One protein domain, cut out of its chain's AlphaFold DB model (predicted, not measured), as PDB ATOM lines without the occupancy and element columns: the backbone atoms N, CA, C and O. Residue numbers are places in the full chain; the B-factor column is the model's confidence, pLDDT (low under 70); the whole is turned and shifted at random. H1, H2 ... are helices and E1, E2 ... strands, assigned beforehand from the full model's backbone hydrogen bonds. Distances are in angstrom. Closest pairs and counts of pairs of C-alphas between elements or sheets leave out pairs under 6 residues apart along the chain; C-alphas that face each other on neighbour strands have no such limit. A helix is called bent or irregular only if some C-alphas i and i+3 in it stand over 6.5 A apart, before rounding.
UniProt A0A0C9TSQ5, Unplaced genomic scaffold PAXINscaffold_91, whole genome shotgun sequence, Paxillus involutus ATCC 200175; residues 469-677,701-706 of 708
ATOM      1  N   TYR A 469     -46.557 -22.067   2.857       93.06
ATOM      2  CA  TYR A 469     -47.602 -21.955   1.848       93.06
ATOM      3  C   TYR A 469     -47.612 -20.525   1.312       93.06
ATOM      4  O   TYR A 469     -47.445 -19.582   2.088       93.06
ATOM      5  N   ASP A 470     -47.794 -20.353   0.003       92.81
ATOM      6  CA  ASP A 470     -48.055 -19.029  -0.564       92.81
ATOM      7  C   ASP A 470     -49.495 -18.565  -0.272       92.81
ATOM      8  O   ASP A 470     -50.333 -19.316   0.236       92.81
ATOM      9  N   THR A 471     -49.809 -17.320  -0.631       95.00
ATOM     10  CA  THR A 471     -51.150 -16.729  -0.467       95.00
ATOM     11  C   THR A 471     -52.255 -17.448  -1.253       95.00
ATOM     12  O   THR A 471     -53.432 -17.214  -0.995       95.00
ATOM     13  N   ASN A 472     -51.902 -18.340  -2.183       94.38
ATOM     14  CA  ASN A 472     -52.821 -19.125  -3.009       94.38
ATOM     15  C   ASN A 472     -52.954 -20.586  -2.506       94.38
ATOM     16  O   ASN A 472     -53.723 -21.388  -3.062       94.38
ATOM     17  N   GLY A 473     -52.217 -20.948  -1.448       93.50
ATOM     18  CA  GLY A 473     -52.181 -22.276  -0.842       93.50
ATOM     19  C   GLY A 473     -51.302 -23.295  -1.573       93.50
ATOM     20  O   GLY A 473     -51.539 -24.492  -1.420       93.50
ATOM     21  N   TYR A 474     -50.326 -22.865  -2.379       95.06
ATOM     22  CA  TYR A 474     -49.284 -23.753  -2.905       95.06
ATOM     23  C   TYR A 474     -48.189 -23.972  -1.870       95.06
ATOM     24  O   TYR A 474     -47.724 -23.025  -1.241       95.06
ATOM     25  N   ILE A 475     -47.725 -25.215  -1.759       93.62
ATOM     26  CA  ILE A 475     -46.508 -25.567  -1.029       93.62
ATOM     27  C   ILE A 475     -45.316 -24.856  -1.680       93.62
ATOM     28  O   ILE A 475     -45.004 -25.086  -2.852       93.62
ATOM     29  N   VAL A 476     -44.639 -24.021  -0.892       92.25
ATOM     30  CA  VAL A 476     -43.371 -23.368  -1.218       92.25
ATOM     31  C   VAL A 476     -42.278 -24.009  -0.371       92.25
ATOM     32  O   VAL A 476     -42.308 -23.981   0.860       92.25
ATOM     33  N   GLU A 477     -41.287 -24.598  -1.032       92.38
ATOM     34  CA  GLU A 477     -40.120 -25.142  -0.344       92.38
ATOM     35  C   GLU A 477     -39.165 -24.046   0.130       92.38
ATOM     36  O   GLU A 477     -38.767 -23.165  -0.634       92.38
ATOM     37  N   VAL A 478     -38.685 -24.188   1.367       92.44
ATOM     38  CA  VAL A 478     -37.497 -23.476   1.845       92.44
ATOM     39  C   VAL A 478     -36.284 -23.966   1.049       92.44
ATOM     40  O   VAL A 478     -35.842 -25.105   1.214       92.44
ATOM     41  N   ILE A 479     -35.759 -23.104   0.173       93.75
ATOM     42  CA  ILE A 479     -34.687 -23.434  -0.776       93.75
ATOM     43  C   ILE A 479     -33.416 -23.888  -0.040       93.75
ATOM     44  O   ILE A 479     -32.866 -23.180   0.806       93.75
ATOM     45  N   LYS A 480     -32.914 -25.071  -0.403       94.88
ATOM     46  CA  LYS A 480     -31.668 -25.665   0.106       94.88
ATOM     47  C   LYS A 480     -30.594 -25.599  -0.984       94.88
ATOM     48  O   LYS A 480     -30.886 -25.476  -2.170       94.88
ATOM     49  N   LYS A 481     -29.312 -25.704  -0.607       94.81
ATOM     50  CA  LYS A 481     -28.231 -25.867  -1.603       94.81
ATOM     51  C   LYS A 481     -28.489 -27.148  -2.407       94.81
ATOM     52  O   LYS A 481     -28.773 -28.173  -1.794       94.81
ATOM     53  N   ARG A 482     -28.354 -27.102  -3.743       91.50
ATOM     54  CA  ARG A 482     -28.746 -28.197  -4.664       91.50
ATOM     55  C   ARG A 482     -28.245 -29.586  -4.219       91.50
ATOM     56  O   ARG A 482     -29.013 -30.536  -4.209       91.50
ATOM     57  N   ASN A 483     -27.003 -29.684  -3.737       92.56
ATOM     58  CA  ASN A 483     -26.392 -30.932  -3.254       92.56
ATOM     59  C   ASN A 483     -26.880 -31.444  -1.876       92.56
ATOM     60  O   ASN A 483     -26.334 -32.423  -1.372       92.56
ATOM     61  N   LYS A 484     -27.851 -30.779  -1.238       95.44
ATOM     62  CA  LYS A 484     -28.472 -31.206   0.029       95.44
ATOM     63  C   LYS A 484     -29.867 -31.810  -0.142       95.44
ATOM     64  O   LYS A 484     -30.408 -32.294   0.848       95.44
ATOM     65  N   TYR A 485     -30.448 -31.766  -1.340       96.31
ATOM     66  CA  TYR A 485     -31.746 -32.385  -1.595       96.31
ATOM     67  C   TYR A 485     -31.643 -33.912  -1.619       96.31
ATOM     68  O   TYR A 485     -30.695 -34.489  -2.150       96.31
ATOM     69  N   SER A 486     -32.646 -34.563  -1.043       95.00
ATOM     70  CA  SER A 486     -32.810 -36.010  -0.991       95.00
ATOM     71  C   SER A 486     -34.267 -36.385  -1.264       95.00
ATOM     72  O   SER A 486     -35.162 -35.543  -1.213       95.00
ATOM     73  N   SER A 487     -34.552 -37.672  -1.459       94.06
ATOM     74  CA  SER A 487     -35.926 -38.179  -1.606       94.06
ATOM     75  C   SER A 487     -36.830 -37.971  -0.373       94.06
ATOM     76  O   SER A 487     -38.017 -38.281  -0.436       94.06
ATOM     77  N   LYS A 488     -36.294 -37.441   0.737       94.25
ATOM     78  CA  LYS A 488     -37.049 -37.005   1.927       94.25
ATOM     79  C   LYS A 488     -37.465 -35.529   1.893       94.25
ATOM     80  O   LYS A 488     -38.241 -35.108   2.742       94.25
ATOM     81  N   ASP A 489     -36.910 -34.748   0.969       95.06
ATOM     82  CA  ASP A 489     -37.180 -33.314   0.822       95.06
ATOM     83  C   ASP A 489     -38.302 -33.024  -0.186       95.06
ATOM     84  O   ASP A 489     -38.726 -31.878  -0.303       95.06
ATOM     85  N   LEU A 490     -38.775 -34.058  -0.891       95.38
ATOM     86  CA  LEU A 490     -39.901 -33.983  -1.817       95.38
ATOM     87  C   LEU A 490     -41.204 -33.588  -1.086       95.38
ATOM     88  O   LEU A 490     -41.436 -34.041   0.037       95.38
ATOM     89  N   PRO A 491     -42.100 -32.814  -1.732       93.88
ATOM     90  CA  PRO A 491     -43.395 -32.402  -1.168       93.88
ATOM     91  C   PRO A 491     -44.381 -33.569  -0.989       93.88
ATOM     92  O   PRO A 491     -45.409 -33.428  -0.330       93.88
ATOM     93  N   VAL A 492     -44.073 -34.722  -1.583       93.00
ATOM     94  CA  VAL A 492     -44.785 -35.994  -1.444       93.00
ATOM     95  C   VAL A 492     -43.748 -37.041  -1.035       93.00
ATOM     96  O   VAL A 492     -42.628 -36.986  -1.550       93.00
ATOM     97  N   PRO A 493     -44.071 -38.013  -0.160       90.44
ATOM     98  CA  PRO A 493     -43.200 -39.161   0.057       90.44
ATOM     99  C   PRO A 493     -42.778 -39.798  -1.272       90.44
ATOM    100  O   PRO A 493     -43.603 -39.932  -2.175       90.44
ATOM    101  N   SER A 494     -41.508 -40.206  -1.373       89.56
ATOM    102  CA  SER A 494     -40.906 -40.853  -2.551       89.56
ATOM    103  C   SER A 494     -41.473 -42.261  -2.795       89.56
ATOM    104  O   SER A 494     -40.774 -43.267  -2.660       89.56
ATOM    105  N   ASP A 495     -42.760 -42.324  -3.118       92.88
ATOM    106  CA  ASP A 495     -43.524 -43.527  -3.402       92.88
ATOM    107  C   ASP A 495     -43.322 -44.018  -4.847       92.88
ATOM    108  O   ASP A 495     -42.555 -43.460  -5.637       92.88
ATOM    109  N   SER A 496     -44.029 -45.086  -5.216       91.94
ATOM    110  CA  SER A 496     -43.990 -45.636  -6.573       91.94
ATOM    111  C   SER A 496     -44.537 -44.680  -7.643       91.94
ATOM    112  O   SER A 496     -44.209 -44.853  -8.816       91.94
ATOM    113  N   ARG A 497     -45.326 -43.656  -7.284       94.69
ATOM    114  CA  ARG A 497     -45.798 -42.631  -8.232       94.69
ATOM    115  C   ARG A 497     -44.711 -41.603  -8.538       94.69
ATOM    116  O   ARG A 497     -44.694 -41.079  -9.649       94.69
ATOM    117  N   TRP A 498     -43.752 -41.382  -7.638       95.88
ATOM    118  CA  TRP A 498     -42.593 -40.546  -7.949       95.88
ATOM    119  C   TRP A 498     -41.727 -41.222  -9.019       95.88
ATOM    120  O   TRP A 498     -41.474 -40.640 -10.073       95.88
ATOM    121  N   SER A 499     -41.340 -42.485  -8.801       94.88
ATOM    122  CA  SER A 499     -40.460 -43.219  -9.721       94.88
ATOM    123  C   SER A 499     -41.137 -43.640 -11.033       94.88
ATOM    124  O   SER A 499     -40.539 -43.488 -12.096       94.88
ATOM    125  N   HIS A 500     -42.369 -44.159 -10.993       95.56
ATOM    126  CA  HIS A 500     -43.068 -44.660 -12.189       95.56
ATOM    127  C   HIS A 500     -44.021 -43.644 -12.832       95.56
ATOM    128  O   HIS A 500     -44.402 -43.831 -13.984       95.56
ATOM    129  N   GLY A 501     -44.395 -42.582 -12.117       96.44
ATOM    130  CA  GLY A 501     -45.110 -41.430 -12.663       96.44
ATOM    131  C   GLY A 501     -44.125 -40.339 -13.068       96.44
ATOM    132  O   GLY A 501     -43.696 -40.297 -14.218       96.44
ATOM    133  N   VAL A 502     -43.736 -39.473 -12.124       97.06
ATOM    134  CA  VAL A 502     -42.986 -38.236 -12.423       97.06
ATOM    135  C   VAL A 502     -41.681 -38.508 -13.175       97.06
ATOM    136  O   VAL A 502     -41.458 -37.927 -14.236       97.06
ATOM    137  N   ILE A 503     -40.836 -39.413 -12.670       97.25
ATOM    138  CA  ILE A 503     -39.521 -39.691 -13.265       97.25
ATOM    139  C   ILE A 503     -39.642 -40.363 -14.646       97.25
ATOM    140  O   ILE A 503     -38.954 -39.963 -15.586       97.25
ATOM    141  N   ALA A 504     -40.561 -41.316 -14.823       96.62
ATOM    142  CA  ALA A 504     -40.805 -41.930 -16.132       96.62
ATOM    143  C   ALA A 504     -41.372 -40.924 -17.156       96.62
ATOM    144  O   ALA A 504     -40.960 -40.913 -18.318       96.62
ATOM    145  N   MET A 505     -42.285 -40.049 -16.726       97.94
ATOM    146  CA  MET A 505     -42.901 -39.037 -17.585       97.94
ATOM    147  C   MET A 505     -41.921 -37.931 -17.987       97.94
ATOM    148  O   MET A 505     -41.961 -37.507 -19.142       97.94
ATOM    149  N   ILE A 506     -41.006 -37.495 -17.106       97.88
ATOM    150  CA  ILE A 506     -39.989 -36.504 -17.496       97.88
ATOM    151  C   ILE A 506     -38.942 -37.112 -18.436       97.88
ATOM    152  O   ILE A 506     -38.587 -36.465 -19.414       97.88
ATOM    153  N   MET A 507     -38.529 -38.376 -18.249       96.88
ATOM    154  CA  MET A 507     -37.668 -39.068 -19.225       96.88
ATOM    155  C   MET A 507     -38.339 -39.177 -20.607       96.88
ATOM    156  O   MET A 507     -37.706 -38.895 -21.625       96.88
ATOM    157  N   LEU A 508     -39.634 -39.517 -20.651       96.75
ATOM    158  CA  LEU A 508     -40.420 -39.564 -21.891       96.75
ATOM    159  C   LEU A 508     -40.620 -38.177 -22.528       96.75
ATOM    160  O   LEU A 508     -40.660 -38.058 -23.750       96.75
ATOM    161  N   TRP A 509     -40.731 -37.116 -21.727       97.81
ATOM    162  CA  TRP A 509     -40.793 -35.747 -22.238       97.81
ATOM    163  C   TRP A 509     -39.428 -35.264 -22.755       97.81
ATOM    164  O   TRP A 509     -39.372 -34.625 -23.806       97.81
ATOM    165  N   CYS A 510     -38.323 -35.608 -22.085       97.06
ATOM    166  CA  CYS A 510     -36.965 -35.290 -22.531       97.06
ATOM    167  C   CYS A 510     -36.606 -35.987 -23.853       97.06
ATOM    168  O   CYS A 510     -35.948 -35.380 -24.697       97.06
ATOM    169  N   SER A 511     -37.058 -37.228 -24.070       95.44
ATOM    170  CA  SER A 511     -36.745 -37.986 -25.290       95.44
ATOM    171  C   SER A 511     -37.449 -37.473 -26.554       95.44
ATOM    172  O   SER A 511     -37.016 -37.798 -27.658       95.44
ATOM    173  N   VAL A 512     -38.486 -36.633 -26.422       96.44
ATOM    174  CA  VAL A 512     -39.206 -36.013 -27.554       96.44
ATOM    175  C   VAL A 512     -38.825 -34.549 -27.824       96.44
ATOM    176  O   VAL A 512     -39.514 -33.892 -28.618       96.44
ATOM    177  N   GLN A 513     -37.765 -34.038 -27.180       96.19
ATOM    178  CA  GLN A 513     -37.238 -32.687 -27.415       96.19
ATOM    179  C   GLN A 513     -36.308 -32.624 -28.639       96.19
ATOM    180  O   GLN A 513     -35.565 -33.575 -28.878       96.19
ATOM    181  N   PRO A 514     -36.269 -31.496 -29.384       94.50
ATOM    182  CA  PRO A 514     -35.364 -31.326 -30.530       94.50
ATOM    183  C   PRO A 514     -33.875 -31.440 -30.173       94.50
ATOM    184  O   PRO A 514     -33.067 -31.828 -31.013       94.50
ATOM    185  N   ASN A 515     -33.515 -31.112 -28.931       95.06
ATOM    186  CA  ASN A 515     -32.199 -31.357 -28.358       95.06
ATOM    187  C   ASN A 515     -32.375 -31.984 -26.967       95.06
ATOM    188  O   ASN A 515     -32.604 -31.289 -25.984       95.06
ATOM    189  N   MET A 516     -32.276 -33.312 -26.873       93.38
ATOM    190  CA  MET A 516     -32.421 -34.015 -25.590       93.38
ATOM    191  C   MET A 516     -31.262 -33.769 -24.605       93.38
ATOM    192  O   MET A 516     -31.377 -34.140 -23.435       93.38
ATOM    193  N   TRP A 517     -30.159 -33.150 -25.046       92.88
ATOM    194  CA  TRP A 517     -28.952 -32.896 -24.248       92.88
ATOM    195  C   TRP A 517     -28.940 -31.492 -23.638       92.88
ATOM    196  O   TRP A 517     -28.614 -31.343 -22.462       92.88
ATOM    197  N   SER A 518     -29.361 -30.483 -24.403       95.00
ATOM    198  CA  SER A 518     -29.545 -29.104 -23.939       95.00
ATOM    199  C   SER A 518     -31.029 -28.744 -23.981       95.00
ATOM    200  O   SER A 518     -31.590 -28.487 -25.045       95.00
ATOM    201  N   ILE A 519     -31.652 -28.771 -22.802       96.69
ATOM    202  CA  ILE A 519     -33.044 -28.383 -22.563       96.69
ATOM    203  C   ILE A 519     -32.997 -27.157 -21.635       96.69
ATOM    204  O   ILE A 519     -32.305 -27.250 -20.616       96.69
ATOM    205  N   PRO A 520     -33.687 -26.045 -21.953       97.06
ATOM    206  CA  PRO A 520     -33.745 -24.871 -21.083       97.06
ATOM    207  C   PRO A 520     -34.346 -25.178 -19.703       97.06
ATOM    208  O   PRO A 520     -35.188 -26.069 -19.548       97.06
ATOM    209  N   GLU A 521     -33.908 -24.439 -18.682       96.94
ATOM    210  CA  GLU A 521     -34.333 -24.649 -17.290       96.94
ATOM    211  C   GLU A 521     -35.826 -24.305 -17.125       96.94
ATOM    212  O   GLU A 521     -36.571 -25.041 -16.480       96.94
ATOM    213  N   GLU A 522     -36.294 -23.265 -17.813       97.06
ATOM    214  CA  GLU A 522     -37.684 -22.811 -17.878       97.06
ATOM    215  C   GLU A 522     -38.637 -23.825 -18.537       97.06
ATOM    216  O   GLU A 522     -39.740 -24.060 -18.027       97.06
ATOM    217  N   ASP A 523     -38.208 -24.493 -19.612       97.62
ATOM    218  CA  ASP A 523     -38.994 -25.533 -20.284       97.62
ATOM    219  C   ASP A 523     -39.092 -26.781 -19.401       97.62
ATOM    220  O   ASP A 523     -40.165 -27.371 -19.264       97.62
ATOM    221  N   MET A 524     -37.989 -27.161 -18.745       97.50
ATOM    222  CA  MET A 524     -37.966 -28.310 -17.842       97.50
ATOM    223  C   MET A 524     -38.774 -28.068 -16.555       97.50
ATOM    224  O   MET A 524     -39.458 -28.985 -16.101       97.50
ATOM    225  N   VAL A 525     -38.770 -26.850 -15.996       97.88
ATOM    226  CA  VAL A 525     -39.672 -26.454 -14.893       97.88
ATOM    227  C   VAL A 525     -41.132 -26.541 -15.339       97.88
ATOM    228  O   VAL A 525     -41.951 -27.136 -14.640       97.88
ATOM    229  N   THR A 526     -41.453 -26.001 -16.517       97.94
ATOM    230  CA  THR A 526     -42.819 -26.003 -17.065       97.94
ATOM    231  C   THR A 526     -43.327 -27.428 -17.305       97.94
ATOM    232  O   THR A 526     -44.450 -27.764 -16.927       97.94
ATOM    233  N   ALA A 527     -42.489 -28.300 -17.869       98.12
ATOM    234  CA  ALA A 527     -42.813 -29.707 -18.074       98.12
ATOM    235  C   ALA A 527     -42.984 -30.468 -16.753       98.12
ATOM    236  O   ALA A 527     -43.962 -31.197 -16.593       98.12
ATOM    237  N   LEU A 528     -42.072 -30.278 -15.791       98.06
ATOM    238  CA  LEU A 528     -42.171 -30.903 -14.472       98.06
ATOM    239  C   LEU A 528     -43.418 -30.454 -13.707       98.06
ATOM    240  O   LEU A 528     -44.009 -31.291 -13.035       98.06
ATOM    241  N   GLN A 529     -43.856 -29.195 -13.835       98.00
ATOM    242  CA  GLN A 529     -45.110 -28.720 -13.239       98.00
ATOM    243  C   GLN A 529     -46.306 -29.509 -13.788       98.00
ATOM    244  O   GLN A 529     -47.008 -30.168 -13.026       98.00
ATOM    245  N   VAL A 530     -46.475 -29.540 -15.116       98.12
ATOM    246  CA  VAL A 530     -47.576 -30.270 -15.775       98.12
ATOM    247  C   VAL A 530     -47.546 -31.766 -15.438       98.12
ATOM    248  O   VAL A 530     -48.594 -32.373 -15.212       98.12
ATOM    249  N   ILE A 531     -46.358 -32.374 -15.374       98.19
ATOM    250  CA  ILE A 531     -46.189 -33.781 -14.989       98.19
ATOM    251  C   ILE A 531     -46.570 -33.999 -13.517       98.19
ATOM    252  O   ILE A 531     -47.307 -34.937 -13.222       98.19
ATOM    253  N   PHE A 532     -46.109 -33.143 -12.602       97.75
ATOM    254  CA  PHE A 532     -46.405 -33.253 -11.174       97.75
ATOM    255  C   PHE A 532     -47.909 -33.115 -10.904       97.75
ATOM    256  O   PHE A 532     -48.487 -33.989 -10.260       97.75
ATOM    257  N   ASP A 533     -48.554 -32.095 -11.475       97.38
ATOM    258  CA  ASP A 533     -49.999 -31.858 -11.346       97.38
ATOM    259  C   ASP A 533     -50.834 -33.015 -11.929       97.38
ATOM    260  O   ASP A 533     -51.920 -33.321 -11.432       97.38
ATOM    261  N   THR A 534     -50.314 -33.701 -12.957       97.12
ATOM    262  CA  THR A 534     -50.942 -34.894 -13.554       97.12
ATOM    263  C   THR A 534     -50.797 -36.142 -12.672       97.12
ATOM    264  O   THR A 534     -51.713 -36.963 -12.618       97.12
ATOM    265  N   VAL A 535     -49.657 -36.319 -11.993       97.25
ATOM    266  CA  VAL A 535     -49.360 -37.514 -11.172       97.25
ATOM    267  C   VAL A 535     -49.918 -37.401  -9.748       97.25
ATOM    268  O   VAL A 535     -50.308 -38.413  -9.159       97.25
ATOM    269  N   TYR A 536     -49.996 -36.184  -9.204       97.12
ATOM    270  CA  TYR A 536     -50.468 -35.897  -7.848       97.12
ATOM    271  C   TYR A 536     -51.645 -34.897  -7.827       97.12
ATOM    272  O   TYR A 536     -51.560 -33.852  -7.171       97.12
ATOM    273  N   PRO A 537     -52.773 -35.203  -8.502       95.94
ATOM    274  CA  PRO A 537     -53.938 -34.324  -8.522       95.94
ATOM    275  C   PRO A 537     -54.443 -34.054  -7.097       95.94
ATOM    276  O   PRO A 537     -54.702 -34.978  -6.326       95.94
ATOM    277  N   GLY A 538     -54.578 -32.771  -6.758       95.94
ATOM    278  CA  GLY A 538     -54.963 -32.292  -5.426       95.94
ATOM    279  C   GLY A 538     -53.803 -31.771  -4.569       95.94
ATOM    280  O   GLY A 538     -54.055 -31.020  -3.628       95.94
ATOM    281  N   ILE A 539     -52.542 -32.077  -4.901       96.00
ATOM    282  CA  ILE A 539     -51.379 -31.504  -4.207       96.00
ATOM    283  C   ILE A 539     -50.979 -30.197  -4.897       96.00
ATOM    284  O   ILE A 539     -50.281 -30.204  -5.906       96.00
ATOM    285  N   LYS A 540     -51.405 -29.057  -4.336       96.38
ATOM    286  CA  LYS A 540     -50.955 -27.729  -4.780       96.38
ATOM    287  C   LYS A 540     -49.462 -27.549  -4.476       96.38
ATOM    288  O   LYS A 540     -49.090 -27.149  -3.375       96.38
ATOM    289  N   TYR A 541     -48.608 -27.811  -5.456       96.75
ATOM    290  CA  TYR A 541     -47.165 -27.593  -5.375       96.75
ATOM    291  C   TYR A 541     -46.692 -26.777  -6.575       96.75
ATOM    292  O   TYR A 541     -47.180 -26.970  -7.688       96.75
ATOM    293  N   ARG A 542     -45.744 -25.858  -6.356       97.31
ATOM    294  CA  ARG A 542     -45.149 -25.063  -7.432       97.31
ATOM    295  C   ARG A 542     -43.699 -25.481  -7.649       97.31
ATOM    296  O   ARG A 542     -42.842 -25.216  -6.807       97.31
ATOM    297  N   VAL A 543     -43.419 -26.097  -8.797       97.31
ATOM    298  CA  VAL A 543     -42.064 -26.487  -9.199       97.31
ATOM    299  C   VAL A 543     -41.198 -25.235  -9.324       97.31
ATOM    300  O   VAL A 543     -41.513 -24.297 -10.055       97.31
ATOM    301  N   ASN A 544     -40.088 -25.232  -8.594       96.88
ATOM    302  CA  ASN A 544     -39.102 -24.160  -8.569       96.88
ATOM    303  C   ASN A 544     -37.758 -24.732  -9.063       96.88
ATOM    304  O   ASN A 544     -37.374 -25.793  -8.567       96.88
ATOM    305  N   PRO A 545     -37.012 -24.072  -9.974       97.19
ATOM    306  CA  PRO A 545     -35.690 -24.537 -10.425       97.19
ATOM    307  C   PRO A 545     -34.638 -24.655  -9.302       97.19
ATOM    308  O   PRO A 545     -33.606 -25.316  -9.452       97.19
ATOM    309  N   ALA A 546     -34.887 -24.051  -8.139       96.69
ATOM    310  CA  ALA A 546     -34.084 -24.219  -6.931       96.69
ATOM    311  C   ALA A 546     -34.642 -25.262  -5.936       96.69
ATOM    312  O   ALA A 546     -33.988 -25.505  -4.928       96.69
ATOM    313  N   GLY A 547     -35.814 -25.860  -6.194       96.50
ATOM    314  CA  GLY A 547     -36.526 -26.791  -5.304       96.50
ATOM    315  C   GLY A 547     -36.254 -28.282  -5.556       96.50
ATOM    316  O   GLY A 547     -35.684 -28.673  -6.578       96.50
ATOM    317  N   SER A 548     -36.700 -29.133  -4.628       96.44
ATOM    318  CA  SER A 548     -36.409 -30.572  -4.581       96.44
ATOM    319  C   SER A 548     -36.876 -31.327  -5.828       96.44
ATOM    320  O   SER A 548     -36.089 -32.064  -6.421       96.44
ATOM    321  N   VAL A 549     -38.119 -31.104  -6.271       97.06
ATOM    322  CA  VAL A 549     -38.729 -31.783  -7.428       97.06
ATOM    323  C   VAL A 549     -37.927 -31.517  -8.699       97.06
ATOM    324  O   VAL A 549     -37.674 -32.444  -9.470       97.06
ATOM    325  N   PHE A 550     -37.468 -30.278  -8.890       97.75
ATOM    326  CA  PHE A 550     -36.628 -29.926 -10.028       97.75
ATOM    327  C   PHE A 550     -35.227 -30.526  -9.913       97.75
ATOM    328  O   PHE A 550     -34.773 -31.182 -10.845       97.75
ATOM    329  N   VAL A 551     -34.545 -30.350  -8.777       97.25
ATOM    330  CA  VAL A 551     -33.155 -30.808  -8.613       97.25
ATOM    331  C   VAL A 551     -33.049 -32.334  -8.698       97.25
ATOM    332  O   VAL A 551     -32.159 -32.846  -9.374       97.25
ATOM    333  N   ILE A 552     -33.981 -33.069  -8.084       96.62
ATOM    334  CA  ILE A 552     -34.019 -34.537  -8.124       96.62
ATOM    335  C   ILE A 552     -34.452 -35.026  -9.516       96.62
ATOM    336  O   ILE A 552     -33.865 -35.975 -10.035       96.62
ATOM    337  N   GLY A 553     -35.410 -34.354 -10.167       96.56
ATOM    338  CA  GLY A 553     -35.783 -34.639 -11.557       96.56
ATOM    339  C   GLY A 553     -34.621 -34.433 -12.537       96.56
ATOM    340  O   GLY A 553     -34.340 -35.306 -13.358       96.56
ATOM    341  N   LEU A 554     -33.885 -33.326 -12.409       96.44
ATOM    342  CA  LEU A 554     -32.695 -33.017 -13.205       96.44
ATOM    343  C   LEU A 554     -31.547 -33.998 -12.937       96.44
ATOM    344  O   LEU A 554     -30.875 -34.415 -13.883       96.44
ATOM    345  N   GLN A 555     -31.347 -34.423 -11.686       96.44
ATOM    346  CA  GLN A 555     -30.398 -35.486 -11.355       96.44
ATOM    347  C   GLN A 555     -30.776 -36.798 -12.059       96.44
ATOM    348  O   GLN A 555     -29.935 -37.375 -12.741       96.44
ATOM    349  N   GLN A 556     -32.035 -37.241 -11.978       96.06
ATOM    350  CA  GLN A 556     -32.488 -38.477 -12.632       96.06
ATOM    351  C   GLN A 556     -32.397 -38.412 -14.166       96.06
ATOM    352  O   GLN A 556     -31.977 -39.382 -14.797       96.06
ATOM    353  N   VAL A 557     -32.701 -37.264 -14.781       96.12
ATOM    354  CA  VAL A 557     -32.480 -37.044 -16.224       96.12
ATOM    355  C   VAL A 557     -30.987 -37.075 -16.577       96.12
ATOM    356  O   VAL A 557     -30.621 -37.580 -17.638       96.12
ATOM    357  N   SER A 558     -30.108 -36.591 -15.697       96.00
ATOM    358  CA  SER A 558     -28.651 -36.616 -15.900       96.00
ATOM    359  C   SER A 558     -28.061 -38.023 -15.746       96.00
ATOM    360  O   SER A 558     -27.238 -38.433 -16.563       96.00
ATOM    361  N   GLU A 559     -28.525 -38.795 -14.761       96.06
ATOM    362  CA  GLU A 559     -28.191 -40.215 -14.592       96.06
ATOM    363  C   GLU A 559     -28.650 -41.038 -15.807       96.06
ATOM    364  O   GLU A 559     -27.868 -41.817 -16.351       96.06
ATOM    365  N   TRP A 560     -29.869 -40.803 -16.309       95.44
ATOM    366  CA  TRP A 560     -30.382 -41.435 -17.529       95.44
ATOM    367  C   TRP A 560     -29.580 -41.057 -18.783       95.44
ATOM    368  O   TRP A 560     -29.175 -41.947 -19.530       95.44
ATOM    369  N   ARG A 561     -29.277 -39.766 -18.990       95.06
ATOM    370  CA  ARG A 561     -28.404 -39.287 -20.082       95.06
ATOM    371  C   ARG A 561     -27.029 -39.961 -20.044       95.06
ATOM    372  O   ARG A 561     -26.531 -40.383 -21.086       95.06
ATOM    373  N   SER A 562     -26.437 -40.089 -18.856       95.06
ATOM    374  CA  SER A 562     -25.144 -40.752 -18.651       95.06
ATOM    375  C   SER A 562     -25.218 -42.254 -18.938       95.06
ATOM    376  O   SER A 562     -24.388 -42.786 -19.677       95.06
ATOM    377  N   GLY A 563     -26.256 -42.940 -18.447       94.19
ATOM    378  CA  GLY A 563     -26.499 -44.355 -18.734       94.19
ATOM    379  C   GLY A 563     -26.748 -44.626 -20.220       94.19
ATOM    380  O   GLY A 563     -26.202 -45.584 -20.764       94.19
ATOM    381  N   PHE A 564     -27.486 -43.759 -20.918       91.06
ATOM    382  CA  PHE A 564     -27.682 -43.869 -22.365       91.06
ATOM    383  C   PHE A 564     -26.378 -43.608 -23.132       91.06
ATOM    384  O   PHE A 564     -25.988 -44.421 -23.966       91.06
ATOM    385  N   GLY A 565     -25.670 -42.517 -22.818       90.88
ATOM    386  CA  GLY A 565     -24.422 -42.134 -23.482       90.88
ATOM    387  C   GLY A 565     -23.303 -43.165 -23.312       90.88
ATOM    388  O   GLY A 565     -22.654 -43.525 -24.288       90.88
ATOM    389  N   SER A 566     -23.120 -43.703 -22.103       89.38
ATOM    390  CA  SER A 566     -22.163 -44.787 -21.839       89.38
ATOM    391  C   SER A 566     -22.556 -46.103 -22.520       89.38
ATOM    392  O   SER A 566     -21.691 -46.764 -23.089       89.38
ATOM    393  N   THR A 567     -23.848 -46.456 -22.553       90.44
ATOM    394  CA  THR A 567     -24.336 -47.637 -23.295       90.44
ATOM    395  C   THR A 567     -24.090 -47.496 -24.799       90.44
ATOM    396  O   THR A 567     -23.564 -48.412 -25.429       90.44
ATOM    397  N   ALA A 568     -24.420 -46.338 -25.375       88.00
ATOM    398  CA  ALA A 568     -24.186 -46.044 -26.785       88.00
ATOM    399  C   ALA A 568     -22.686 -46.036 -27.119       88.00
ATOM    400  O   ALA A 568     -22.284 -46.593 -28.137       88.00
ATOM    401  N   LEU A 569     -21.843 -45.471 -26.247       86.19
ATOM    402  CA  LEU A 569     -20.390 -45.492 -26.404       86.19
ATOM    403  C   LEU A 569     -19.825 -46.917 -26.336       86.19
ATOM    404  O   LEU A 569     -18.999 -47.268 -27.171       86.19
ATOM    405  N   ALA A 570     -20.306 -47.761 -25.419       86.00
ATOM    406  CA  ALA A 570     -19.922 -49.171 -25.357       86.00
ATOM    407  C   ALA A 570     -20.322 -49.932 -26.635       86.00
ATOM    408  O   ALA A 570     -19.502 -50.655 -27.193       86.00
ATOM    409  N   MET A 571     -21.538 -49.713 -27.154       84.38
ATOM    410  CA  MET A 571     -21.966 -50.274 -28.444       84.38
ATOM    411  C   MET A 571     -21.090 -49.783 -29.604       84.38
ATOM    412  O   MET A 571     -20.716 -50.580 -30.457       84.38
ATOM    413  N   MET A 572     -20.720 -48.500 -29.634       81.00
ATOM    414  CA  MET A 572     -19.809 -47.955 -30.647       81.00
ATOM    415  C   MET A 572     -18.404 -48.576 -30.552       81.00
ATOM    416  O   MET A 572     -17.836 -48.937 -31.580       81.00
ATOM    417  N   ILE A 573     -17.863 -48.753 -29.343       80.69
ATOM    418  CA  ILE A 573     -16.549 -49.375 -29.107       80.69
ATOM    419  C   ILE A 573     -16.546 -50.870 -29.473       80.69
ATOM    420  O   ILE A 573     -15.542 -51.355 -29.979       80.69
ATOM    421  N   ASP A 574     -17.650 -51.595 -29.278       78.31
ATOM    422  CA  ASP A 574     -17.773 -53.010 -29.664       78.31
ATOM    423  C   ASP A 574     -17.988 -53.199 -31.182       78.31
ATOM    424  O   ASP A 574     -17.355 -54.045 -31.830       78.31
ATOM    425  N   PHE A 575     -18.850 -52.374 -31.791       76.50
ATOM    426  CA  PHE A 575     -19.204 -52.501 -33.205       76.50
ATOM    427  C   PHE A 575     -18.159 -51.917 -34.158       76.50
ATOM    428  O   PHE A 575     -17.906 -52.534 -35.197       76.50
ATOM    429  N   PHE A 576     -17.572 -50.746 -33.875       79.75
ATOM    430  CA  PHE A 576     -16.745 -50.057 -34.875       79.75
ATOM    431  C   PHE A 576     -15.423 -50.757 -35.211       79.75
ATOM    432  O   PHE A 576     -15.161 -50.867 -36.406       79.75
ATOM    433  N   PRO A 577     -14.605 -51.268 -34.269       82.44
ATOM    434  CA  PRO A 577     -13.345 -51.927 -34.613       82.44
ATOM    435  C   PRO A 577     -13.574 -53.106 -35.561       82.44
ATOM    436  O   PRO A 577     -13.116 -53.105 -36.701       82.44
ATOM    437  N   ASN A 578     -14.397 -54.063 -35.131       84.50
ATOM    438  CA  ASN A 578     -14.651 -55.287 -35.881       84.50
ATOM    439  C   ASN A 578     -15.466 -55.019 -37.161       84.50
ATOM    440  O   ASN A 578     -15.203 -55.619 -38.198       84.50
ATOM    441  N   GLY A 579     -16.438 -54.097 -37.114       85.69
ATOM    442  CA  GLY A 579     -17.301 -53.762 -38.250       85.69
ATOM    443  C   GLY A 579     -16.620 -52.925 -39.335       85.69
ATOM    444  O   GLY A 579     -16.795 -53.215 -40.517       85.69
ATOM    445  N   VAL A 580     -15.821 -51.915 -38.969       85.94
ATOM    446  CA  VAL A 580     -15.104 -51.069 -39.944       85.94
ATOM    447  C   VAL A 580     -13.963 -51.844 -40.595       85.94
ATOM    448  O   VAL A 580     -13.755 -51.694 -41.798       85.94
ATOM    449  N   ILE A 581     -13.256 -52.695 -39.844       88.12
ATOM    450  CA  ILE A 581     -12.236 -53.577 -40.424       88.12
ATOM    451  C   ILE A 581     -12.903 -54.584 -41.369       88.12
ATOM    452  O   ILE A 581     -12.506 -54.649 -42.525       88.12
ATOM    453  N   ALA A 582     -13.971 -55.278 -40.950       89.88
ATOM    454  CA  ALA A 582     -14.677 -56.229 -41.815       89.88
ATOM    455  C   ALA A 582     -15.196 -55.600 -43.120       89.88
ATOM    456  O   ALA A 582     -15.047 -56.184 -44.192       89.88
ATOM    457  N   LEU A 583     -15.766 -54.392 -43.040       89.19
ATOM    458  CA  LEU A 583     -16.245 -53.651 -44.208       89.19
ATOM    459  C   LEU A 583     -15.094 -53.235 -45.136       89.19
ATOM    460  O   LEU A 583     -15.248 -53.284 -46.354       89.19
ATOM    461  N   ARG A 584     -13.930 -52.857 -44.586       88.00
ATOM    462  CA  ARG A 584     -12.724 -52.550 -45.373       88.00
ATOM    463  C   ARG A 584     -12.125 -53.792 -46.028       88.00
ATOM    464  O   ARG A 584     -11.726 -53.704 -47.183       88.00
ATOM    465  N   SER A 585     -12.104 -54.930 -45.338       91.25
ATOM    466  CA  SER A 585     -11.653 -56.203 -45.911       91.25
ATOM    467  C   SER A 585     -12.555 -56.637 -47.066       91.25
ATOM    468  O   SER A 585     -12.042 -56.922 -48.141       91.25
ATOM    469  N   ALA A 586     -13.882 -56.568 -46.905       91.06
ATOM    470  CA  ALA A 586     -14.831 -56.841 -47.989       91.06
ATOM    471  C   ALA A 586     -14.684 -55.851 -49.165       91.06
ATOM    472  O   ALA A 586     -14.703 -56.263 -50.324       91.06
ATOM    473  N   ALA A 587     -14.496 -54.554 -48.885       90.06
ATOM    474  CA  ALA A 587     -14.225 -53.533 -49.904       90.06
ATOM    475  C   ALA A 587     -12.956 -53.840 -50.719       90.06
ATOM    476  O   ALA A 587     -12.969 -53.715 -51.944       90.06
ATOM    477  N   LEU A 588     -11.882 -54.259 -50.046       91.62
ATOM    478  CA  LEU A 588     -10.602 -54.585 -50.670       91.62
ATOM    479  C   LEU A 588     -10.658 -55.907 -51.450       91.62
ATOM    480  O   LEU A 588     -10.186 -55.954 -52.581       91.62
ATOM    481  N   GLU A 589     -11.299 -56.942 -50.898       91.81
ATOM    482  CA  GLU A 589     -11.556 -58.222 -51.573       91.81
ATOM    483  C   GLU A 589     -12.283 -58.006 -52.909       91.81
ATOM    484  O   GLU A 589     -11.824 -58.471 -53.952       91.81
ATOM    485  N   ARG A 590     -13.383 -57.237 -52.907       89.00
ATOM    486  CA  ARG A 590     -14.129 -56.935 -54.136       89.00
ATOM    487  C   ARG A 590     -13.344 -56.068 -55.114       89.00
ATOM    488  O   ARG A 590     -13.448 -56.298 -56.313       89.00
ATOM    489  N   ALA A 591     -12.538 -55.117 -54.641       90.19
ATOM    490  CA  ALA A 591     -11.668 -54.333 -55.520       90.19
ATOM    491  C   ALA A 591     -10.627 -55.216 -56.236       90.19
ATOM    492  O   ALA A 591     -10.401 -55.037 -57.430       90.19
ATOM    493  N   VAL A 592     -10.048 -56.202 -55.536       91.81
ATOM    494  CA  VAL A 592      -9.139 -57.196 -56.132       91.81
ATOM    495  C   VAL A 592      -9.883 -58.106 -57.114       91.81
ATOM    496  O   VAL A 592      -9.401 -58.296 -58.228       91.81
ATOM    497  N   GLN A 593     -11.079 -58.598 -56.766       92.00
ATOM    498  CA  GLN A 593     -11.912 -59.389 -57.686       92.00
ATOM    499  C   GLN A 593     -12.230 -58.615 -58.970       92.00
ATOM    500  O   GLN A 593     -11.996 -59.131 -60.053       92.00
ATOM    501  N   PHE A 594     -12.641 -57.344 -58.890       91.94
ATOM    502  CA  PHE A 594     -12.914 -56.548 -60.092       91.94
ATOM    503  C   PHE A 594     -11.678 -56.334 -60.981       91.94
ATOM    504  O   PHE A 594     -11.832 -56.187 -62.191       91.94
ATOM    505  N   ILE A 595     -10.466 -56.328 -60.418       93.06
ATOM    506  CA  ILE A 595      -9.221 -56.305 -61.202       93.06
ATOM    507  C   ILE A 595      -8.985 -57.672 -61.869       93.06
ATOM    508  O   ILE A 595      -8.718 -57.726 -63.067       93.06
ATOM    509  N   MET A 596      -9.138 -58.774 -61.127       91.88
ATOM    510  CA  MET A 596      -8.977 -60.143 -61.646       91.88
ATOM    511  C   MET A 596      -9.998 -60.492 -62.741       91.88
ATOM    512  O   MET A 596      -9.638 -61.100 -63.744       91.88
ATOM    513  N   ASP A 597     -11.246 -60.048 -62.587       93.88
ATOM    514  CA  ASP A 597     -12.347 -60.232 -63.542       93.88
ATOM    515  C   ASP A 597     -12.211 -59.334 -64.794       93.88
ATOM    516  O   ASP A 597     -13.100 -59.314 -65.646       93.88
ATOM    517  N   GLY A 598     -11.168 -58.495 -64.887       93.12
ATOM    518  CA  GLY A 598     -11.006 -57.489 -65.948       93.12
ATOM    519  C   GLY A 598     -12.071 -56.377 -65.945       93.12
ATOM    520  O   GLY A 598     -12.125 -55.566 -66.873       93.12
ATOM    521  N   THR A 599     -12.909 -56.329 -64.903       91.69
ATOM    522  CA  THR A 599     -13.971 -55.334 -64.669       91.69
ATOM    523  C   THR A 599     -13.390 -53.942 -64.399       91.69
ATOM    524  O   THR A 599     -13.974 -52.939 -64.805       91.69
ATOM    525  N   ILE A 600     -12.218 -53.875 -63.763       93.00
ATOM    526  CA  ILE A 600     -11.374 -52.685 -63.642       93.00
ATOM    527  C   ILE A 600     -10.044 -52.991 -64.333       93.00
ATOM    528  O   ILE A 600      -9.205 -53.707 -63.792       93.00
ATOM    529  N   LYS A 601      -9.840 -52.423 -65.525       92.69
ATOM    530  CA  LYS A 601      -8.557 -52.489 -66.238       92.69
ATOM    531  C   LYS A 601      -7.591 -51.487 -65.618       92.69
ATOM    532  O   LYS A 601      -7.802 -50.279 -65.734       92.69
ATOM    533  N   VAL A 602      -6.557 -51.978 -64.940       92.19
ATOM    534  CA  VAL A 602      -5.599 -51.139 -64.200       92.19
ATOM    535  C   VAL A 602      -4.855 -50.200 -65.152       92.19
ATOM    536  O   VAL A 602      -4.634 -49.039 -64.827       92.19
ATOM    537  N   GLU A 603      -4.568 -50.667 -66.362       94.12
ATOM    538  CA  GLU A 603      -3.922 -49.924 -67.444       94.12
ATOM    539  C   GLU A 603      -4.775 -48.730 -67.889       94.12
ATOM    540  O   GLU A 603      -4.247 -47.643 -68.102       94.12
ATOM    541  N   GLN A 604      -6.099 -48.904 -67.980       91.81
ATOM    542  CA  GLN A 604      -7.014 -47.805 -68.296       91.81
ATOM    543  C   GLN A 604      -7.068 -46.802 -67.143       91.81
ATOM    544  O   GLN A 604      -6.947 -45.610 -67.378       91.81
ATOM    545  N   VAL A 605      -7.181 -47.267 -65.894       90.19
ATOM    546  CA  VAL A 605      -7.243 -46.379 -64.718       90.19
ATOM    547  C   VAL A 605      -5.949 -45.573 -64.540       90.19
ATOM    548  O   VAL A 605      -6.007 -44.414 -64.126       90.19
ATOM    549  N   LEU A 606      -4.791 -46.151 -64.875       91.50
ATOM    550  CA  LEU A 606      -3.506 -45.448 -64.895       91.50
ATOM    551  C   LEU A 606      -3.425 -44.435 -66.046       91.50
ATOM    552  O   LEU A 606      -3.043 -43.293 -65.797       91.50
ATOM    553  N   THR A 607      -3.837 -44.808 -67.264       92.44
ATOM    554  CA  THR A 607      -3.920 -43.882 -68.411       92.44
ATOM    555  C   THR A 607      -4.841 -42.703 -68.093       92.44
ATOM    556  O   THR A 607      -4.397 -41.556 -68.142       92.44
ATOM    557  N   ASP A 608      -6.070 -42.969 -67.634       89.62
ATOM    558  CA  ASP A 608      -7.047 -41.961 -67.202       89.62
ATOM    559  C   ASP A 608      -6.456 -41.020 -66.136       89.62
ATOM    560  O   ASP A 608      -6.687 -39.813 -66.179       89.62
ATOM    561  N   MET A 609      -5.674 -41.550 -65.185       89.38
ATOM    562  CA  MET A 609      -5.009 -40.757 -64.144       89.38
ATOM    563  C   MET A 609      -3.866 -39.882 -64.687       89.38
ATOM    564  O   MET A 609      -3.614 -38.820 -64.122       89.38
ATOM    565  N   THR A 610      -3.193 -40.288 -65.768       92.75
ATOM    566  CA  THR A 610      -2.181 -39.457 -66.449       92.75
ATOM    567  C   THR A 610      -2.772 -38.442 -67.431       92.75
ATOM    568  O   THR A 610      -2.181 -37.384 -67.631       92.75
ATOM    569  N   GLU A 611      -3.936 -38.729 -68.023       93.12
ATOM    570  CA  GLU A 611      -4.600 -37.852 -68.996       93.12
ATOM    571  C   GLU A 611      -5.548 -36.825 -68.346       93.12
ATOM    572  O   GLU A 611      -5.739 -35.732 -68.887       93.12
ATOM    573  N   SER A 612      -6.140 -37.118 -67.177       92.19
ATOM    574  CA  SER A 612      -7.009 -36.157 -66.482       92.19
ATOM    575  C   SER A 612      -6.214 -35.042 -65.803       92.19
ATOM    576  O   SER A 612      -5.564 -35.236 -64.777       92.19
ATOM    577  N   SER A 613      -6.360 -33.823 -66.321       90.88
ATOM    578  CA  SER A 613      -5.726 -32.607 -65.793       90.88
ATOM    579  C   SER A 613      -6.206 -32.172 -64.399       90.88
ATOM    580  O   SER A 613      -5.617 -31.266 -63.815       90.88
ATOM    581  N   ASP A 614      -7.242 -32.814 -63.840       89.44
ATOM    582  CA  ASP A 614      -7.657 -32.653 -62.440       89.44
ATOM    583  C   ASP A 614      -6.957 -33.637 -61.475       89.44
ATOM    584  O   ASP A 614      -7.195 -33.578 -60.267       89.44
ATOM    585  N   GLY A 615      -6.111 -34.543 -61.990       86.56
ATOM    586  CA  GLY A 615      -5.412 -35.585 -61.227       86.56
ATOM    587  C   GLY A 615      -6.339 -36.604 -60.556       86.56
ATOM    588  O   GLY A 615      -5.909 -37.367 -59.686       86.56
ATOM    589  N   LYS A 616      -7.634 -36.607 -60.896       84.94
ATOM    590  CA  LYS A 616      -8.663 -37.344 -60.167       84.94
ATOM    591  C   LYS A 616      -8.948 -38.677 -60.844       84.94
ATOM    592  O   LYS A 616      -9.661 -38.739 -61.840       84.94
ATOM    593  N   MET A 617      -8.476 -39.760 -60.229       82.50
ATOM    594  CA  MET A 617      -8.787 -41.130 -60.645       82.50
ATOM    595  C   MET A 617     -10.310 -41.351 -60.772       82.50
ATOM    596  O   MET A 617     -11.060 -41.188 -59.804       82.50
ATOM    597  N   ARG A 618     -10.772 -41.738 -61.968       82.38
ATOM    598  CA  ARG A 618     -12.190 -41.963 -62.305       82.38
ATOM    599  C   ARG A 618     -12.430 -43.429 -62.658       82.38
ATOM    600  O   ARG A 618     -12.475 -43.795 -63.822       82.38
ATOM    601  N   VAL A 619     -12.633 -44.273 -61.647       84.81
ATOM    602  CA  VAL A 619     -13.007 -45.680 -61.874       84.81
ATOM    603  C   VAL A 619     -14.437 -45.748 -62.423       84.81
ATOM    604  O   VAL A 619     -15.411 -45.663 -61.673       84.81
ATOM    605  N   VAL A 620     -14.566 -45.892 -63.743       85.88
ATOM    606  CA  VAL A 620     -15.848 -46.143 -64.411       85.88
ATOM    607  C   VAL A 620     -16.194 -47.623 -64.261       85.88
ATOM    608  O   VAL A 620     -15.781 -48.459 -65.059       85.88
ATOM    609  N   LEU A 621     -16.954 -47.951 -63.216       87.56
ATOM    610  CA  LEU A 621     -17.528 -49.289 -63.057       87.56
ATOM    611  C   LEU A 621     -18.489 -49.593 -64.222       87.56
ATOM    612  O   LEU A 621     -19.250 -48.699 -64.617       87.56
ATOM    613  N   PRO A 622     -18.522 -50.836 -64.743       86.38
ATOM    614  CA  PRO A 622     -19.515 -51.236 -65.728       86.38
ATOM    615  C   PRO A 622     -20.934 -50.974 -65.229       86.38
ATOM    616  O   PRO A 622     -21.258 -51.168 -64.055       86.38
ATOM    617  N   LYS A 623     -21.808 -50.557 -66.139       90.50
ATOM    618  CA  LYS A 623     -23.241 -50.498 -65.865       90.50
ATOM    619  C   LYS A 623     -23.881 -51.785 -66.364       90.50
ATOM    620  O   LYS A 623     -23.605 -52.220 -67.479       90.50
ATOM    621  N   VAL A 624     -24.770 -52.362 -65.568       87.94
ATOM    622  CA  VAL A 624     -25.539 -53.549 -65.951       87.94
ATOM    623  C   VAL A 624     -26.963 -53.114 -66.273       87.94
ATOM    624  O   VAL A 624     -27.568 -52.342 -65.530       87.94
ATOM    625  N   LEU A 625     -27.518 -53.592 -67.388       88.19
ATOM    626  CA  LEU A 625     -28.915 -53.335 -67.728       88.19
ATOM    627  C   LEU A 625     -29.826 -54.097 -66.752       88.19
ATOM    628  O   LEU A 625     -29.934 -55.324 -66.809       88.19
ATOM    629  N   ASN A 626     -30.493 -53.372 -65.856       84.69
ATOM    630  CA  ASN A 626     -31.445 -53.942 -64.916       84.69
ATOM    631  C   ASN A 626     -32.693 -54.405 -65.690       84.69
ATOM    632  O   ASN A 626     -33.530 -53.600 -66.107       84.69
ATOM    633  N   LYS A 627     -32.814 -55.726 -65.882       88.56
ATOM    634  CA  LYS A 627     -33.871 -56.369 -66.686       88.56
ATOM    635  C   LYS A 627     -35.300 -56.036 -66.230       88.56
ATOM    636  O   LYS A 627     -36.211 -56.149 -67.039       88.56
ATOM    637  N   ALA A 628     -35.501 -55.635 -64.972       84.69
ATOM    638  CA  ALA A 628     -36.820 -55.286 -64.440       84.69
ATOM    639  C   ALA A 628     -37.213 -53.817 -64.689       84.69
ATOM    640  O   ALA A 628     -38.400 -53.506 -64.726       84.69
ATOM    641  N   THR A 629     -36.242 -52.911 -64.856       87.94
ATOM    642  CA  THR A 629     -36.494 -51.465 -65.030       87.94
ATOM    643  C   THR A 629     -36.145 -50.942 -66.423       87.94
ATOM    644  O   THR A 629     -36.490 -49.806 -66.748       87.94
ATOM    645  N   GLY A 630     -35.439 -51.735 -67.238       93.12
ATOM    646  CA  GLY A 630     -34.941 -51.328 -68.553       93.12
ATOM    647  C   GLY A 630     -33.858 -50.245 -68.498       93.12
ATOM    648  O   GLY A 630     -33.556 -49.639 -69.522       93.12
ATOM    649  N   ARG A 631     -33.288 -49.967 -67.317       91.69
ATOM    650  CA  ARG A 631     -32.263 -48.935 -67.116       91.69
ATOM    651  C   ARG A 631     -30.908 -49.558 -66.826       91.69
ATOM    652  O   ARG A 631     -30.806 -50.542 -66.100       91.69
ATOM    653  N   GLU A 632     -29.862 -48.950 -67.367       91.00
ATOM    654  CA  GLU A 632     -28.495 -49.201 -66.923       91.00
ATOM    655  C   GLU A 632     -28.332 -48.749 -65.466       91.00
ATOM    656  O   GLU A 632     -28.575 -47.581 -65.152       91.00
ATOM    657  N   THR A 633     -27.896 -49.643 -64.579       88.50
ATOM    658  CA  THR A 633     -27.585 -49.301 -63.188       88.50
ATOM    659  C   THR A 633     -26.237 -49.881 -62.758       88.50
ATOM    660  O   THR A 633     -25.785 -50.916 -63.247       88.50
ATOM    661  N   SER A 634     -25.565 -49.191 -61.836       87.75
ATOM    662  CA  SER A 634     -24.376 -49.688 -61.127       87.75
ATOM    663  C   SER A 634     -24.730 -50.261 -59.746       87.75
ATOM    664  O   SER A 634     -23.846 -50.529 -58.937       87.75
ATOM    665  N   GLU A 635     -26.023 -50.484 -59.473       86.31
ATOM    666  CA  GLU A 635     -26.561 -50.941 -58.180       86.31
ATOM    667  C   GLU A 635     -25.961 -52.276 -57.722       86.31
ATOM    668  O   GLU A 635     -25.773 -52.486 -56.526       86.31
ATOM    669  N   LEU A 636     -25.591 -53.152 -58.665       83.44
ATOM    670  CA  LEU A 636     -24.902 -54.413 -58.377       83.44
ATOM    671  C   LEU A 636     -23.577 -54.188 -57.621       83.44
ATOM    672  O   LEU A 636     -23.244 -54.941 -56.707       83.44
ATOM    673  N   TYR A 637     -22.871 -53.102 -57.948       85.62
ATOM    674  CA  TYR A 637     -21.579 -52.721 -57.376       85.62
ATOM    675  C   TYR A 637     -21.697 -51.758 -56.180       85.62
ATOM    676  O   TYR A 637     -20.694 -51.436 -55.547       85.62
ATOM    677  N   MET A 638     -22.903 -51.285 -55.835       86.06
ATOM    678  CA  MET A 638     -23.104 -50.374 -54.703       86.06
ATOM    679  C   MET A 638     -22.971 -51.087 -53.354       86.06
ATOM    680  O   MET A 638     -23.547 -52.160 -53.148       86.06
ATOM    681  N   PHE A 639     -22.282 -50.441 -52.405       81.44
ATOM    682  CA  PHE A 639     -22.200 -50.856 -50.999       81.44
ATOM    683  C   PHE A 639     -23.597 -50.933 -50.367       81.44
ATOM    684  O   PHE A 639     -24.219 -49.923 -50.045       81.44
ATOM    685  N   SER A 640     -24.092 -52.157 -50.212       87.31
ATOM    686  CA  SER A 640     -25.460 -52.482 -49.803       87.31
ATOM    687  C   SER A 640     -25.478 -53.763 -48.970       87.31
ATOM    688  O   SER A 640     -24.679 -54.677 -49.188       87.31
ATOM    689  N   ALA A 641     -26.412 -53.865 -48.021       84.62
ATOM    690  CA  ALA A 641     -26.531 -55.054 -47.174       84.62
ATOM    691  C   ALA A 641     -26.858 -56.328 -47.978       84.62
ATOM    692  O   ALA A 641     -26.435 -57.413 -47.591       84.62
ATOM    693  N   THR A 642     -27.548 -56.202 -49.116       87.50
ATOM    694  CA  THR A 642     -27.870 -57.319 -50.017       87.50
ATOM    695  C   THR A 642     -26.647 -57.858 -50.753       87.50
ATOM    696  O   THR A 642     -26.489 -59.071 -50.839       87.50
ATOM    697  N   ASN A 643     -25.760 -56.986 -51.252       87.38
ATOM    698  CA  ASN A 643     -24.667 -57.410 -52.136       87.38
ATOM    699  C   ASN A 643     -23.345 -57.637 -51.368       87.38
ATOM    700  O   ASN A 643     -22.449 -58.313 -51.871       87.38
ATOM    701  N   TRP A 644     -23.225 -57.080 -50.153       87.88
ATOM    702  CA  TRP A 644     -21.999 -57.092 -49.336       87.88
ATOM    703  C   TRP A 644     -22.187 -57.676 -47.931       87.88
ATOM    704  O   TRP A 644     -21.197 -57.951 -47.251       87.88
ATOM    705  N   GLY A 645     -23.431 -57.853 -47.468       88.69
ATOM    706  CA  GLY A 645     -23.725 -58.278 -46.095       88.69
ATOM    707  C   GLY A 645     -23.152 -59.652 -45.748       88.69
ATOM    708  O   GLY A 645     -22.657 -59.821 -44.638       88.69
ATOM    709  N   GLY A 646     -23.140 -60.587 -46.707       93.19
ATOM    710  CA  GLY A 646     -22.519 -61.909 -46.563       93.19
ATOM    711  C   GLY A 646     -21.024 -61.816 -46.254       93.19
ATOM    712  O   GLY A 646     -20.615 -62.108 -45.133       93.19
ATOM    713  N   ASN A 647     -20.211 -61.339 -47.205       90.62
ATOM    714  CA  ASN A 647     -18.758 -61.201 -47.031       90.62
ATOM    715  C   ASN A 647     -18.408 -60.353 -45.794       90.62
ATOM    716  O   ASN A 647     -17.533 -60.726 -45.019       90.62
ATOM    717  N   THR A 648     -19.131 -59.252 -45.549       89.88
ATOM    718  CA  THR A 648     -18.897 -58.391 -44.373       89.88
ATOM    719  C   THR A 648     -19.189 -59.123 -43.056       89.88
ATOM    720  O   THR A 648     -18.450 -58.951 -42.085       89.88
ATOM    721  N   ALA A 649     -20.224 -59.969 -42.998       91.00
ATOM    722  CA  ALA A 649     -20.495 -60.811 -41.834       91.00
ATOM    723  C   ALA A 649     -19.409 -61.885 -41.645       91.00
ATOM    724  O   ALA A 649     -18.903 -62.029 -40.533       91.00
ATOM    725  N   SER A 650     -18.984 -62.558 -42.719       94.19
ATOM    726  CA  SER A 650     -17.903 -63.555 -42.686       94.19
ATOM    727  C   SER A 650     -16.572 -62.961 -42.213       94.19
ATOM    728  O   SER A 650     -15.907 -63.541 -41.354       94.19
ATOM    729  N   TYR A 651     -16.197 -61.768 -42.694       92.81
ATOM    730  CA  TYR A 651     -15.019 -61.057 -42.189       92.81
ATOM    731  C   TYR A 651     -15.181 -60.651 -40.721       92.81
ATOM    732  O   TYR A 651     -14.243 -60.837 -39.948       92.81
ATOM    733  N   LYS A 652     -16.358 -60.162 -40.298       90.81
ATOM    734  CA  LYS A 652     -16.614 -59.844 -38.883       90.81
ATOM    735  C   LYS A 652     -16.460 -61.085 -37.999       90.81
ATOM    736  O   LYS A 652     -15.848 -60.993 -36.941       90.81
ATOM    737  N   GLU A 653     -16.969 -62.239 -38.427       92.94
ATOM    738  CA  GLU A 653     -16.822 -63.502 -37.697       92.94
ATOM    739  C   GLU A 653     -15.358 -63.977 -37.653       92.94
ATOM    740  O   GLU A 653     -14.889 -64.411 -36.604       92.94
ATOM    741  N   SER A 654     -14.608 -63.836 -38.751       94.44
ATOM    742  CA  SER A 654     -13.171 -64.150 -38.806       94.44
ATOM    743  C   SER A 654     -12.348 -63.282 -37.843       94.44
ATOM    744  O   SER A 654     -11.551 -63.800 -37.060       94.44
ATOM    745  N   ILE A 655     -12.600 -61.968 -37.818       91.75
ATOM    746  CA  ILE A 655     -11.945 -61.026 -36.895       91.75
ATOM    747  C   ILE A 655     -12.294 -61.369 -35.438       91.75
ATOM    748  O   ILE A 655     -11.402 -61.451 -34.599       91.75
ATOM    749  N   LEU A 656     -13.567 -61.661 -35.141       89.38
ATOM    750  CA  LEU A 656     -13.992 -62.096 -33.805       89.38
ATOM    751  C   LEU A 656     -13.320 -63.413 -33.373       89.38
ATOM    752  O   LEU A 656     -12.960 -63.543 -32.205       89.38
ATOM    753  N   LYS A 657     -13.091 -64.358 -34.296       94.50
ATOM    754  CA  LYS A 657     -12.342 -65.604 -34.038       94.50
ATOM    755  C   LYS A 657     -10.845 -65.377 -33.797       94.50
ATOM    756  O   LYS A 657     -10.262 -66.112 -33.007       94.50
ATOM    757  N   ARG A 658     -10.226 -64.366 -34.428       93.81
ATOM    758  CA  ARG A 658      -8.837 -63.936 -34.140       93.81
ATOM    759  C   ARG A 658      -8.710 -63.161 -32.813       93.81
ATOM    760  O   ARG A 658      -7.610 -63.036 -32.283       93.81
ATOM    761  N   GLY A 659      -9.826 -62.705 -32.241       92.81
ATOM    762  CA  GLY A 659      -9.901 -62.109 -30.906       92.81
ATOM    763  C   GLY A 659      -9.513 -60.627 -30.841       92.81
ATOM    764  O   GLY A 659      -9.019 -60.029 -31.796       92.81
ATOM    765  N   THR A 660      -9.742 -60.009 -29.679       87.69
ATOM    766  CA  THR A 660      -9.559 -58.558 -29.486       87.69
ATOM    767  C   THR A 660      -8.106 -58.096 -29.610       87.69
ATOM    768  O   THR A 660      -7.886 -56.977 -30.068       87.69
ATOM    769  N   GLY A 661      -7.128 -58.943 -29.262       91.88
ATOM    770  CA  GLY A 661      -5.699 -58.646 -29.427       91.88
ATOM    771  C   GLY A 661      -5.347 -58.323 -30.880       91.88
ATOM    772  O   GLY A 661      -4.904 -57.215 -31.164       91.88
ATOM    773  N   PHE A 662      -5.691 -59.221 -31.810       92.06
ATOM    774  CA  PHE A 662      -5.498 -59.026 -33.252       92.06
ATOM    775  C   PHE A 662      -6.141 -57.727 -33.769       92.06
ATOM    776  O   PHE A 662      -5.524 -56.985 -34.533       92.06
ATOM    777  N   THR A 663      -7.357 -57.403 -33.313       88.38
ATOM    778  CA  THR A 663      -8.030 -56.140 -33.655       88.38
ATOM    779  C   THR A 663      -7.263 -54.914 -33.138       88.38
ATOM    780  O   THR A 663      -7.109 -53.938 -33.875       88.38
ATOM    781  N   CYS A 664      -6.747 -54.952 -31.907       86.69
ATOM    782  CA  CYS A 664      -5.923 -53.880 -31.341       86.69
ATOM    783  C   CYS A 664      -4.585 -53.728 -32.079       86.69
ATOM    784  O   CYS A 664      -4.235 -52.615 -32.475       86.69
ATOM    785  N   ASP A 665      -3.869 -54.827 -32.320       90.31
ATOM    786  CA  ASP A 665      -2.573 -54.832 -33.006       90.31
ATOM    787  C   ASP A 665      -2.689 -54.281 -34.432       90.31
ATOM    788  O   ASP A 665      -1.869 -53.466 -34.859       90.31
ATOM    789  N   MET A 666      -3.759 -54.640 -35.149       87.94
ATOM    790  CA  MET A 666      -4.060 -54.112 -36.481       87.94
ATOM    791  C   MET A 666      -4.352 -52.605 -36.461       87.94
ATOM    792  O   MET A 666      -3.873 -51.872 -37.328       87.94
ATOM    793  N   ILE A 667      -5.101 -52.112 -35.466       85.06
ATOM    794  CA  ILE A 667      -5.355 -50.671 -35.297       85.06
ATOM    795  C   ILE A 667      -4.045 -49.925 -35.018       85.06
ATOM    796  O   ILE A 667      -3.788 -48.895 -35.642       85.06
ATOM    797  N   VAL A 668      -3.190 -50.460 -34.145       89.12
ATOM    798  CA  VAL A 668      -1.874 -49.884 -33.831       89.12
ATOM    799  C   VAL A 668      -0.949 -49.905 -35.058       89.12
ATOM    800  O   VAL A 668      -0.263 -48.918 -35.320       89.12
ATOM    801  N   ALA A 669      -0.960 -50.972 -35.860       87.56
ATOM    802  CA  ALA A 669      -0.205 -51.047 -37.111       87.56
ATOM    803  C   ALA A 669      -0.653 -49.975 -38.124       87.56
ATOM    804  O   ALA A 669       0.185 -49.250 -38.659       87.56
ATOM    805  N   VAL A 670      -1.967 -49.808 -38.322       82.88
ATOM    806  CA  VAL A 670      -2.546 -48.775 -39.205       82.88
ATOM    807  C   VAL A 670      -2.287 -47.349 -38.688       82.88
ATOM    808  O   VAL A 670      -2.151 -46.417 -39.478       82.88
ATOM    809  N   GLN A 671      -2.182 -47.153 -37.371       84.00
ATOM    810  CA  GLN A 671      -1.771 -45.868 -36.796       84.00
ATOM    811  C   GLN A 671      -0.286 -45.577 -37.063       84.00
ATOM    812  O   GLN A 671       0.041 -44.477 -37.506       84.00
ATOM    813  N   ARG A 672       0.606 -46.564 -36.876       88.00
ATOM    814  CA  ARG A 672       2.048 -46.429 -37.161       88.00
ATOM    815  C   ARG A 672       2.314 -46.053 -38.623       88.00
ATOM    816  O   ARG A 672       3.056 -45.106 -38.867       88.00
ATOM    817  N   THR A 673       1.673 -46.731 -39.580       83.12
ATOM    818  CA  THR A 673       1.848 -46.450 -41.022       83.12
ATOM    819  C   THR A 673       1.226 -45.131 -41.480       83.12
ATOM    820  O   THR A 673       1.591 -44.620 -42.536       83.12
ATOM    821  N   LYS A 674       0.312 -44.536 -40.701       78.94
ATOM    822  CA  LYS A 674      -0.141 -43.162 -40.950       78.94
ATOM    823  C   LYS A 674       0.936 -42.148 -40.552       78.94
ATOM    824  O   LYS A 674       1.228 -41.246 -41.333       78.94
ATOM    825  N   SER A 675       1.522 -42.298 -39.362       76.00
ATOM    826  CA  SER A 675       2.486 -41.333 -38.810       76.00
ATOM    827  C   SER A 675       3.775 -41.223 -39.629       76.00
ATOM    828  O   SER A 675       4.313 -40.125 -39.759       76.00
ATOM    829  N   THR A 676       4.252 -42.328 -40.216       75.31
ATOM    830  CA  THR A 676       5.449 -42.333 -41.077       75.31
ATOM    831  C   THR A 676       5.306 -41.411 -42.283       75.31
ATOM    832  O   THR A 676       6.240 -40.688 -42.617       75.31
ATOM    833  N   ASN A 677       4.125 -41.386 -42.904       65.06
ATOM    834  CA  ASN A 677       3.909 -40.679 -44.166       65.06
ATOM    835  C   ASN A 677       3.844 -39.153 -43.980       65.06
ATOM    836  O   ASN A 677       4.177 -38.413 -44.894       65.06
ATOM    837  N   ILE A 701      -0.603 -53.376 -49.879       49.31
ATOM    838  CA  ILE A 701      -0.020 -54.727 -49.819       49.31
ATOM    839  C   ILE A 701       0.249 -55.144 -48.367       49.31
ATOM    840  O   ILE A 701      -0.178 -56.219 -47.954       49.31
ATOM    841  N   ASN A 702       0.869 -54.276 -47.558       44.47
ATOM    842  CA  ASN A 702       1.151 -54.590 -46.153       44.47
ATOM    843  C   ASN A 702      -0.130 -54.784 -45.318       44.47
ATOM    844  O   ASN A 702      -0.152 -55.632 -44.434       44.47
ATOM    845  N   PHE A 703      -1.213 -54.051 -45.609       48.69
ATOM    846  CA  PHE A 703      -2.511 -54.300 -44.968       48.69
ATOM    847  C   PHE A 703      -3.117 -55.644 -45.413       48.69
ATOM    848  O   PHE A 703      -3.601 -56.408 -44.580       48.69
ATOM    849  N   TYR A 704      -3.039 -55.969 -46.706       49.66
ATOM    850  CA  TYR A 704      -3.547 -57.222 -47.276       49.66
ATOM    851  C   TYR A 704      -2.852 -58.457 -46.674       49.66
ATOM    852  O   TYR A 704      -3.524 -59.381 -46.217       49.66
ATOM    853  N   CYS A 705      -1.519 -58.429 -46.564       50.19
ATOM    854  CA  CYS A 705      -0.705 -59.508 -45.992       50.19
ATOM    855  C   CYS A 705      -0.857 -59.714 -44.469       50.19
ATOM    856  O   CYS A 705      -0.330 -60.696 -43.954       50.19
ATOM    857  N   CYS A 706      -1.551 -58.825 -43.748       49.50
ATOM    858  CA  CYS A 706      -1.894 -59.011 -42.328       49.50
ATOM    859  C   CYS A 706      -3.377 -59.357 -42.088       49.50
ATOM    860  O   CYS A 706      -3.749 -59.715 -40.967       49.50
TER     861      CYS A 706
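AT A GLANCE: This is residues 469 to 677 and 701 to 706 of the 708 residues of an uncharacterized protein of Paxillus involutus ATCC 200175 (UniProt A0A0C9TSQ5). Two separate lobes sit at the ends of one long bent helix, H3, whose residues 562 to 573 stand free as the bare shaft between them. One lobe holds the helical hairpin H1 and H2 on the beginning of H3a, with residues 469 to 495 having no named element; in the other, loose lobe H5a crosses H3b, H5b turns away from H5a, H4 makes a corner at the end of H3b, and the small hairpin E1 and E2 lies off to one side. The printed part has 215 residues, with H1 H2 H3 H4 E1 E2 H5 H6 in that order; the sheet, E1 - E2, is antiparallel and the class is mostly helix. The whole is extended, with a radius of gyration of the C-alphas of 29.5 A, and elongated, spanning 88 by 47 by 36 A.

HOW THE PARTS SIT: H1, residues 496 to 510, and H2, residues 521 to 535, form a helical hairpin: they touch, closest at the C-alphas of Gly 501 and Val 535, 6.0 A, at a steep tilt of 40 degrees, opposite ways. H3, residues 548 to 596, the hub, was assigned as one helix by its hydrogen bonds but is bent, with C-alphas 574 and 577 6.7 A apart; its arms are H3a, 548 to 574, and H3b, 577 to 596. H3a touches H1 with residues 553 to 560 alone, closest at the C-alphas of Met 507 and Val 557, 6.3 A. H2 touches H3a with residues 525 to 528 alone, closest at the C-alphas of Val 525 and Phe 550, 6.7 A, about perpendicular at 74 degrees. H4, residues 602 to 611, is close to H3b but not clearly touching, with the C-alphas of Ile 595 and Val 602 7.0 A apart. The hairpin of E1, residues 624 to 626, and E2, residues 631 to 633, has N 624 and O 633 within hydrogen-bond range at 2.9 A. H5, residues 641 to 677, also assigned as one helix by its hydrogen bonds, is bent, with C-alphas 657 and 660 8.8 A apart; its arms are H5a, 641 to 657, irregular with C-alphas 643 and 646 7.5 A apart, and H5b, 660 to 677, about perpendicular to it at 74 degrees. H3b touches H5a with residues 578 to 586 alone, closest at the C-alphas of Ala 582 and Tyr 651, 4.9 A, at a steep tilt of 59 degrees. H6, residues 701 to 706, and H3b are near each other, with 5 pairs of C-alphas within 10 A. Every O i to N i+4 pair is within hydrogen-bond range in H2, H3a, H3b and H4; in H1 it is 9 of 11, in H5a 11 of 13, in H5b 13 of 14, in H6 1 of 2.

IN THESE COORDINATES: H1 begins at C-alpha 496 (-43.990, -45.636, -6.573) and H6 ends at C-alpha 706 (-1.894, -59.011, -42.328). H3a is 38.5 A long, H3b 28.6 A, H5b 26.8 A and H5a 22.0 A.

THE WHOLE: The C-alphas farthest apart, of Thr 471 and Glu 603, are 88.4 A apart. Residues 678 to 700 are cut out, with 15.6 A between C-alphas 677 and 701. The links H2 to H3 and H4 to E1 are long. Residues 677 and 701 to 706 have pLDDT under 70.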